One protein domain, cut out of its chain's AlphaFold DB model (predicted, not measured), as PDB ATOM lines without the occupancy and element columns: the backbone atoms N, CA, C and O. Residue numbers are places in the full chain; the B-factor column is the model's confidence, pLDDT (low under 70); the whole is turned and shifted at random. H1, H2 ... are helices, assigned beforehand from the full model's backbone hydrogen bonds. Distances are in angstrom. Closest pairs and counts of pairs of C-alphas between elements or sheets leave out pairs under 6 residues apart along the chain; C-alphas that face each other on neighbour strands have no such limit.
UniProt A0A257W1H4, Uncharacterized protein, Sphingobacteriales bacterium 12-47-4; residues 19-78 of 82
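Overview. This is residues 19 to 78 of the 82 residues of an uncharacterized protein of Sphingobacteriales bacterium 12-47-4 (UniProt A0A257W1H4). A long helical hairpin: H1 and H2 run side by side in opposite directions, joined by a tight turn at one end and spread apart toward the other. The short helix H3 turns off beyond the far end of H2, about perpendicular to it, and sticks out with residues 69 to 78. The printed part has 60 residues with three named helices, H1, H2 and H3 along the chain, and no named strand; the class is all helix. The whole is loose, with a radius of gyration of the C-alphas of 14.7 A, and spans 46 by 23 by 11 A, only just a rod.

Arrangement. H1, residues 19 to 42, is the longest helix by residues. It touches H2, residues 46 to 67, with residues 32 to 40 alone, and H2 touches it with residues 49 to 56 alone. The closest C-alphas of the two are those of Leu 40 and Ser 49, 6.7 A apart. They form a helical hairpin at a shallow tilt of 21 degrees, opposite ways. H3, residues 69 to 76, is close to H2 but not clearly touching; their closest C-alphas, of Ser 65 and Met 72, are 7.9 A apart. The lines of H2 and H3 stand about perpendicular, at 81 degrees. H1 and H3 are apart. In H2 and H3 every O i to N i+4 pair is within hydrogen-bond range; in H1, 19 of 20 are.

Along the chain. H1 runs 35.2 A from C-alpha 19 at (17.760, -46.516, -7.916) to C-alpha 42 at (-13.102, -32.214, 1.048). H2 measures 31.6 A from first to last C-alpha. H3 measures 10.4 A and ends with C-alpha 76 at (9.770, -52.472, -28.802).

Size, cuts and confidence. The two C-alphas farthest apart are those of Leu 42 and Arg 78, 47.6 A. The printed part has no cut, and both links, H1 to H2 and H2 to H3, are tight. Residues 41 to 47 and 69 to 78 stand free. Mean pLDDT of the printed part is 91.8; residues 77 to 78 are under 70.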
ATOM      1  N   LYS A  19      18.250 -46.911  -9.255       89.31
ATOM      2  CA  LYS A  19      17.760 -46.516  -7.916       89.31
ATOM      3  C   LYS A  19      17.108 -45.131  -7.926       89.31
ATOM      4  O   LYS A  19      16.050 -44.950  -7.337       89.31
ATOM      5  N   LYS A  20      17.702 -44.174  -8.653       88.94
ATOM      6  CA  LYS A  20      17.185 -42.801  -8.797       88.94
ATOM      7  C   LYS A  20      15.803 -42.761  -9.461       88.94
ATOM      8  O   LYS A  20      14.926 -42.061  -8.973       88.94
ATOM      9  N   LYS A  21      15.598 -43.537 -10.534       90.06
ATOM     10  CA  LYS A  21      14.303 -43.627 -11.230       90.06
ATOM     11  C   LYS A  21      13.250 -44.297 -10.350       90.06
ATOM     12  O   LYS A  21      12.163 -43.762 -10.183       90.06
ATOM     13  N   LEU A  22      13.604 -45.429  -9.737       90.38
ATOM     14  CA  LEU A  22      12.708 -46.166  -8.841       90.38
ATOM     15  C   LEU A  22      12.259 -45.303  -7.659       90.38
ATOM     16  O   LEU A  22      11.069 -45.228  -7.368       90.38
ATOM     17  N   LEU A  23      13.197 -44.602  -7.017       94.19
ATOM     18  CA  LEU A  23      12.880 -43.700  -5.916       94.19
ATOM     19  C   LEU A  23      11.972 -42.550  -6.372       94.19
ATOM     20  O   LEU A  23      11.011 -42.232  -5.676       94.19
ATOM     21  N   ALA A  24      12.225 -41.968  -7.550       93.56
ATOM     22  CA  ALA A  24      11.373 -40.921  -8.110       93.56
ATOM     23  C   ALA A  24       9.933 -41.409  -8.341       93.56
ATOM     24  O   ALA A  24       8.992 -40.708  -7.975       93.56
ATOM     25  N   TYR A  25       9.745 -42.622  -8.873       94.06
ATOM     26  CA  TYR A  25       8.410 -43.199  -9.061       94.06
ATOM     27  C   TYR A  25       7.697 -43.470  -7.734       94.06
ATOM     28  O   TYR A  25       6.515 -43.162  -7.612       94.06
ATOM     29  N   LEU A  26       8.406 -43.965  -6.716       94.69
ATOM     30  CA  LEU A  26       7.829 -44.167  -5.382       94.69
ATOM     31  C   LEU A  26       7.374 -42.849  -4.745       94.69
ATOM     32  O   LEU A  26       6.276 -42.775  -4.192       94.69
ATOM     33  N   VAL A  27       8.194 -41.798  -4.842       96.56
ATOM     34  CA  VAL A  27       7.834 -40.462  -4.345       96.56
ATOM     35  C   VAL A  27       6.634 -39.909  -5.112       96.56
ATOM     36  O   VAL A  27       5.699 -39.409  -4.491       96.56
ATOM     37  N   LEU A  28       6.617 -40.048  -6.440       95.56
ATOM     38  CA  LEU A  28       5.515 -39.582  -7.280       95.56
ATOM     39  C   LEU A  28       4.191 -40.268  -6.922       95.56
ATOM     40  O   LEU A  28       3.194 -39.584  -6.706       95.56
ATOM     41  N   VAL A  29       4.175 -41.599  -6.796       96.44
ATOM     42  CA  VAL A  29       2.966 -42.349  -6.412       96.44
ATOM     43  C   VAL A  29       2.499 -41.956  -5.007       96.44
ATOM     44  O   VAL A  29       1.303 -41.781  -4.784       96.44
ATOM     45  N   LYS A  30       3.428 -41.739  -4.066       97.69
ATOM     46  CA  LYS A  30       3.091 -41.249  -2.721       97.69
ATOM     47  C   LYS A  30       2.423 -39.870  -2.769       97.69
ATOM     48  O   LYS A  30       1.448 -39.653  -2.055       97.69
ATOM     49  N   LEU A  31       2.918 -38.953  -3.603       97.50
ATOM     50  CA  LEU A  31       2.312 -37.629  -3.785       97.50
ATOM     51  C   LEU A  31       0.918 -37.725  -4.406       97.50
ATOM     52  O   LEU A  31      -0.014 -37.125  -3.884       97.50
ATOM     53  N   ILE A  32       0.762 -38.526  -5.461       97.25
ATOM     54  CA  ILE A  32      -0.530 -38.798  -6.108       97.25
ATOM     55  C   ILE A  32      -1.550 -39.308  -5.086       97.25
ATOM     56  O   ILE A  32      -2.666 -38.799  -5.027       97.25
ATOM     57  N   TYR A  33      -1.152 -40.262  -4.239       96.94
ATOM     58  CA  TYR A  33      -2.003 -40.782  -3.169       96.94
ATOM     59  C   TYR A  33      -2.406 -39.694  -2.165       96.94
ATOM     60  O   TYR A  33      -3.581 -39.590  -1.819       96.94
ATOM     61  N   LEU A  34      -1.458 -38.872  -1.702       97.88
ATOM     62  CA  LEU A  34      -1.753 -37.794  -0.751       97.88
ATOM     63  C   LEU A  34      -2.686 -36.739  -1.353       97.88
ATOM     64  O   LEU A  34      -3.597 -36.283  -0.668       97.88
ATOM     65  N   ILE A  35      -2.495 -36.394  -2.627       96.88
ATOM     66  CA  ILE A  35      -3.357 -35.462  -3.361       96.88
ATOM     67  C   ILE A  35      -4.769 -36.034  -3.482       96.88
ATOM     68  O   ILE A  35      -5.727 -35.360  -3.112       96.88
ATOM     69  N   HIS A  36      -4.910 -37.277  -3.953       97.06
ATOM     70  CA  HIS A  36      -6.220 -37.919  -4.097       97.06
ATOM     71  C   HIS A  36      -6.939 -38.011  -2.754       97.06
ATOM     72  O   HIS A  36      -8.087 -37.594  -2.636       97.06
ATOM     73  N   ARG A  37      -6.234 -38.444  -1.704       96.56
ATOM     74  CA  ARG A  37      -6.784 -38.497  -0.349       96.56
ATOM     75  C   ARG A  37      -7.200 -37.118   0.168       96.56
ATOM     76  O   ARG A  37      -8.265 -37.014   0.762       96.56
ATOM     77  N   GLY A  38      -6.392 -36.081  -0.057       96.75
ATOM     78  CA  GLY A  38      -6.715 -34.710   0.348       96.75
ATOM     79  C   GLY A  38      -7.954 -34.164  -0.364       96.75
ATOM     80  O   GLY A  38      -8.815 -33.566   0.271       96.75
ATOM     81  N   ILE A  39      -8.096 -34.449  -1.661       95.44
ATOM     82  CA  ILE A  39      -9.291 -34.105  -2.443       95.44
ATOM     83  C   ILE A  39     -10.537 -34.797  -1.866       95.44
ATOM     84  O   ILE A  39     -11.564 -34.152  -1.656       95.44
ATOM     85  N   LEU A  40     -10.438 -36.090  -1.542       96.38
ATOM     86  CA  LEU A  40     -11.559 -36.841  -0.970       96.38
ATOM     87  C   LEU A  40     -11.914 -36.429   0.455       96.38
ATOM     88  O   LEU A  40     -13.059 -36.597   0.856       96.38
ATOM     89  N   GLN A  41     -10.988 -35.860   1.226       96.06
ATOM     90  CA  GLN A  41     -11.335 -35.295   2.533       96.06
ATOM     91  C   GLN A  41     -12.275 -34.090   2.421       96.06
ATOM     92  O   GLN A  41     -13.035 -33.837   3.351       96.06
ATOM     93  N   LEU A  42     -12.241 -33.371   1.298       95.06
ATOM     94  CA  LEU A  42     -13.102 -32.214   1.048       95.06
ATOM     95  C   LEU A  42     -14.438 -32.623   0.413       95.06
ATOM     96  O   LEU A  42     -15.468 -32.023   0.709       95.06
ATOM     97  N   TRP A  43     -14.431 -33.630  -0.465       92.88
ATOM     98  CA  TRP A  43     -15.602 -34.030  -1.248       92.88
ATOM     99  C   TRP A  43     -15.510 -35.510  -1.663       92.88
ATOM    100  O   TRP A  43     -14.701 -35.863  -2.520       92.88
ATOM    101  N   ASN A  44     -16.339 -36.387  -1.072       92.81
ATOM    102  CA  ASN A  44     -16.221 -37.853  -1.221       92.81
ATOM    103  C   ASN A  44     -17.455 -38.613  -1.772       92.81
ATOM    104  O   ASN A  44     -17.787 -39.686  -1.257       92.81
ATOM    105  N   PRO A  45     -18.182 -38.139  -2.797       96.00
ATOM    106  CA  PRO A  45     -19.121 -39.010  -3.481       96.00
ATOM    107  C   PRO A  45     -18.367 -40.043  -4.333       96.00
ATOM    108  O   PRO A  45     -17.336 -39.751  -4.944       96.00
ATOM    109  N   LEU A  46     -18.911 -41.260  -4.404       95.19
ATOM    110  CA  LEU A  46     -18.266 -42.419  -5.034       95.19
ATOM    111  C   LEU A  46     -17.814 -42.153  -6.479       95.19
ATOM    112  O   LEU A  46     -16.685 -42.468  -6.847       95.19
ATOM    113  N   TRP A  47     -18.679 -41.537  -7.288       96.38
ATOM    114  CA  TRP A  47     -18.387 -41.239  -8.693       96.38
ATOM    115  C   TRP A  47     -17.207 -40.272  -8.846       96.38
ATOM    116  O   TRP A  47     -16.363 -40.472  -9.715       96.38
ATOM    117  N   PHE A  48     -17.101 -39.270  -7.969       95.75
ATOM    118  CA  PHE A  48     -15.993 -38.319  -7.966       95.75
ATOM    119  C   PHE A  48     -14.691 -38.981  -7.517       95.75
ATOM    120  O   PHE A  48     -13.635 -38.715  -8.089       95.75
ATOM    121  N   SER A  49     -14.764 -39.887  -6.540       95.44
ATOM    122  CA  SER A  49     -13.612 -40.670  -6.090       95.44
ATOM    123  C   SER A  49     -13.029 -41.537  -7.198       95.44
ATOM    124  O   SER A  49     -11.826 -41.463  -7.469       95.44
ATOM    125  N   ILE A  50     -13.892 -42.267  -7.906       97.00
ATOM    126  CA  ILE A  50     -13.491 -43.092  -9.046       97.00
ATOM    127  C   ILE A  50     -12.951 -42.202 -10.170       97.00
ATOM    128  O   ILE A  50     -11.836 -42.425 -10.628       97.00
ATOM    129  N   ALA A  51     -13.686 -41.157 -10.566       97.12
ATOM    130  CA  ALA A  51     -13.288 -40.282 -11.667       97.12
ATOM    131  C   ALA A  51     -11.937 -39.596 -11.413       97.12
ATOM    132  O   ALA A  51     -11.039 -39.665 -12.252       97.12
ATOM    133  N   SER A  52     -11.757 -38.977 -10.242       96.69
ATOM    134  CA  SER A  52     -10.489 -38.338  -9.870       96.69
ATOM    135  C   SER A  52      -9.345 -39.352  -9.794       96.69
ATOM    136  O   SER A  52      -8.263 -39.086 -10.314       96.69
ATOM    137  N   GLY A  53      -9.586 -40.542  -9.237       96.44
ATOM    138  CA  GLY A  53      -8.595 -41.618  -9.185       96.44
ATOM    139  C   GLY A  53      -8.160 -42.080 -10.577       96.44
ATOM    140  O   GLY A  53      -6.965 -42.188 -10.850       96.44
ATOM    141  N   THR A  54      -9.114 -42.283 -11.491       97.62
ATOM    142  CA  THR A  54      -8.839 -42.645 -12.887       97.62
ATOM    143  C   THR A  54      -8.052 -41.553 -13.607       97.62
ATOM    144  O   THR A  54      -7.085 -41.864 -14.300       97.62
ATOM    145  N   VAL A  55      -8.399 -40.276 -13.416       97.56
ATOM    146  CA  VAL A  55      -7.657 -39.148 -14.007       97.56
ATOM    147  C   VAL A  55      -6.208 -39.121 -13.519       97.56
ATOM    148  O   VAL A  55      -5.291 -39.010 -14.335       97.56
ATOM    149  N   LEU A  56      -5.972 -39.273 -12.211       96.94
ATOM    150  CA  LEU A  56      -4.616 -39.307 -11.657       96.94
ATOM    151  C   LEU A  56      -3.823 -40.529 -12.155       96.94
ATOM    152  O   LEU A  56      -2.629 -40.411 -12.436       96.94
ATOM    153  N   LEU A  57      -4.478 -41.683 -12.317       96.62
ATOM    154  CA  LEU A  57      -3.866 -42.884 -12.888       96.62
ATOM    155  C   LEU A  57      -3.452 -42.665 -14.348       96.62
ATOM    156  O   LEU A  57      -2.323 -42.987 -14.718       96.62
ATOM    157  N   LEU A  58      -4.329 -42.085 -15.171       97.69
ATOM    158  CA  LEU A  58      -4.019 -41.767 -16.567       97.69
ATOM    159  C   LEU A  58      -2.884 -40.744 -16.672       97.69
ATOM    160  O   LEU A  58      -1.983 -40.911 -17.495       97.69
ATOM    161  N   ALA A  59      -2.874 -39.727 -15.806       96.62
ATOM    162  CA  ALA A  59      -1.792 -38.750 -15.737       96.62
ATOM    163  C   ALA A  59      -0.446 -39.409 -15.384       96.62
ATOM    164  O   ALA A  59       0.574 -39.109 -16.008       96.62
ATOM    165  N   PHE A  60      -0.440 -40.346 -14.430       95.38
ATOM    166  CA  PHE A  60       0.743 -41.128 -14.071       95.38
ATOM    167  C   PHE A  60       1.231 -42.013 -15.223       95.38
ATOM    168  O   PHE A  60       2.422 -42.004 -15.542       95.38
ATOM    169  N   ALA A  61       0.320 -42.736 -15.879       94.94
ATOM    170  CA  ALA A  61       0.645 -43.572 -17.031       94.94
ATOM    171  C   ALA A  61       1.257 -42.735 -18.164       94.94
ATOM    172  O   ALA A  61       2.333 -43.062 -18.665       94.94
ATOM    173  N   TRP A  62       0.635 -41.600 -18.499       95.38
ATOM    174  CA  TRP A  62       1.144 -40.666 -19.502       95.38
ATOM    175  C   TRP A  62       2.530 -40.116 -19.141       95.38
ATOM    176  O   TRP A  62       3.427 -40.073 -19.990       95.38
ATOM    177  N   PHE A  63       2.738 -39.737 -17.876       94.19
ATOM    178  CA  PHE A  63       4.033 -39.270 -17.387       94.19
ATOM    179  C   PHE A  63       5.125 -40.335 -17.566       94.19
ATOM    180  O   PHE A  63       6.183 -40.032 -18.123       94.19
ATOM    181  N   ILE A  64       4.861 -41.587 -17.173       92.50
ATOM    182  CA  ILE A  64       5.803 -42.699 -17.364       92.50
ATOM    183  C   ILE A  64       6.097 -42.920 -18.846       92.50
ATOM    184  O   ILE A  64       7.266 -43.015 -19.221       92.50
ATOM    185  N   SER A  65       5.074 -42.951 -19.704       90.94
ATOM    186  CA  SER A  65       5.259 -43.115 -21.150       90.94
ATOM    187  C   SER A  65       6.158 -42.029 -21.747       90.94
ATOM    188  O   SER A  65       6.948 -42.306 -22.650       90.94
ATOM    189  N   LYS A  66       6.090 -40.793 -21.233       90.19
ATOM    190  CA  LYS A  66       6.957 -39.691 -21.666       90.19
ATOM    191  C   LYS A  66       8.395 -39.848 -21.159       90.19
ATOM    192  O   LYS A  66       9.326 -39.659 -21.943       90.19
ATOM    193  N   VAL A  67       8.580 -40.196 -19.884       90.56
ATOM    194  CA  VAL A  67       9.904 -40.354 -19.252       90.56
ATOM    195  C   VAL A  67      10.665 -41.548 -19.832       90.56
ATOM    196  O   VAL A  67      11.840 -41.429 -20.177       90.56
ATOM    197  N   GLU A  68       9.991 -42.682 -20.005       90.19
ATOM    198  CA  GLU A  68      10.599 -43.924 -20.488       90.19
ATOM    199  C   GLU A  68      10.510 -44.084 -22.008       90.19
ATOM    200  O   GLU A  68      10.880 -45.129 -22.533       90.19
ATOM    201  N   ARG A  69      10.101 -43.056 -22.766       84.31
ATOM    202  CA  ARG A  69       9.939 -43.145 -24.232       84.31
ATOM    203  C   ARG A  69      11.183 -43.689 -24.948       84.31
ATOM    204  O   ARG A  69      11.067 -44.370 -25.963       84.31
ATOM    205  N   LYS A  70      12.382 -43.380 -24.438       78.50
ATOM    206  CA  LYS A  70      13.655 -43.893 -24.976       78.50
ATOM    207  C   LYS A  70      13.855 -45.385 -24.682       78.50
ATOM    208  O   LYS A  70      14.270 -46.102 -25.583       78.50
ATOM    209  N   GLU A  71      13.540 -45.842 -23.474       82.38
ATOM    210  CA  GLU A  71      13.655 -47.254 -23.081       82.38
ATOM    211  C   GLU A  71      12.543 -48.105 -23.709       82.38
ATOM    212  O   GLU A  71      12.817 -49.176 -24.239       82.38
ATOM    213  N   MET A  72      11.311 -47.589 -23.785       77.06
ATOM    214  CA  MET A  72      10.200 -48.253 -24.478       77.06
ATOM    215  C   MET A  72      10.511 -48.489 -25.955       77.06
ATOM    216  O   MET A  72      10.202 -49.552 -26.487       77.06
ATOM    217  N   ARG A  73      11.189 -47.537 -26.612       77.69
ATOM    218  CA  ARG A  73      11.669 -47.747 -27.980       77.69
ATOM    219  C   ARG A  73      12.723 -48.846 -28.071       77.69
ATOM    220  O   ARG A  73      12.659 -49.603 -29.018       77.69
ATOM    221  N   LYS A  74      13.643 -48.980 -27.115       80.69
ATOM    222  CA  LYS A  74      14.638 -50.071 -27.139       80.69
ATOM    223  C   LYS A  74      14.008 -51.451 -26.947       80.69
ATOM    224  O   LYS A  74      14.480 -52.413 -27.536       80.69
ATOM    225  N   VAL A  75      12.968 -51.547 -26.117       78.56
ATOM    226  CA  VAL A  75      12.255 -52.811 -25.876       78.56
ATOM    227  C   VAL A  75      11.386 -53.191 -27.079       78.56
ATOM    228  O   VAL A  75      11.361 -54.356 -27.459       78.56
ATOM    229  N   PHE A  76      10.695 -52.222 -27.690       74.06
ATOM    230  CA  PHE A  76       9.770 -52.472 -28.802       74.06
ATOM    231  C   PHE A  76      10.453 -52.509 -30.179       74.06
ATOM    232  O   PHE A  76      10.150 -53.371 -30.992       74.06
ATOM    233  N   PHE A  77      11.404 -51.608 -30.433       68.12
ATOM    234  CA  PHE A  77      12.220 -51.558 -31.652       68.12
ATOM    235  C   PHE A  77      13.582 -52.211 -31.433       68.12
ATOM    236  O   PHE A  77      14.598 -51.687 -31.887       68.12
ATOM    237  N   ARG A  78      13.634 -53.331 -30.703       56.69
ATOM    238  CA  ARG A  78      14.872 -54.102 -30.618       56.69
ATOM    239  C   ARG A  78      15.217 -54.582 -32.026       56.69
ATOM    240  O   ARG A  78      14.635 -55.551 -32.502       56.69
TER     241      ARG A  78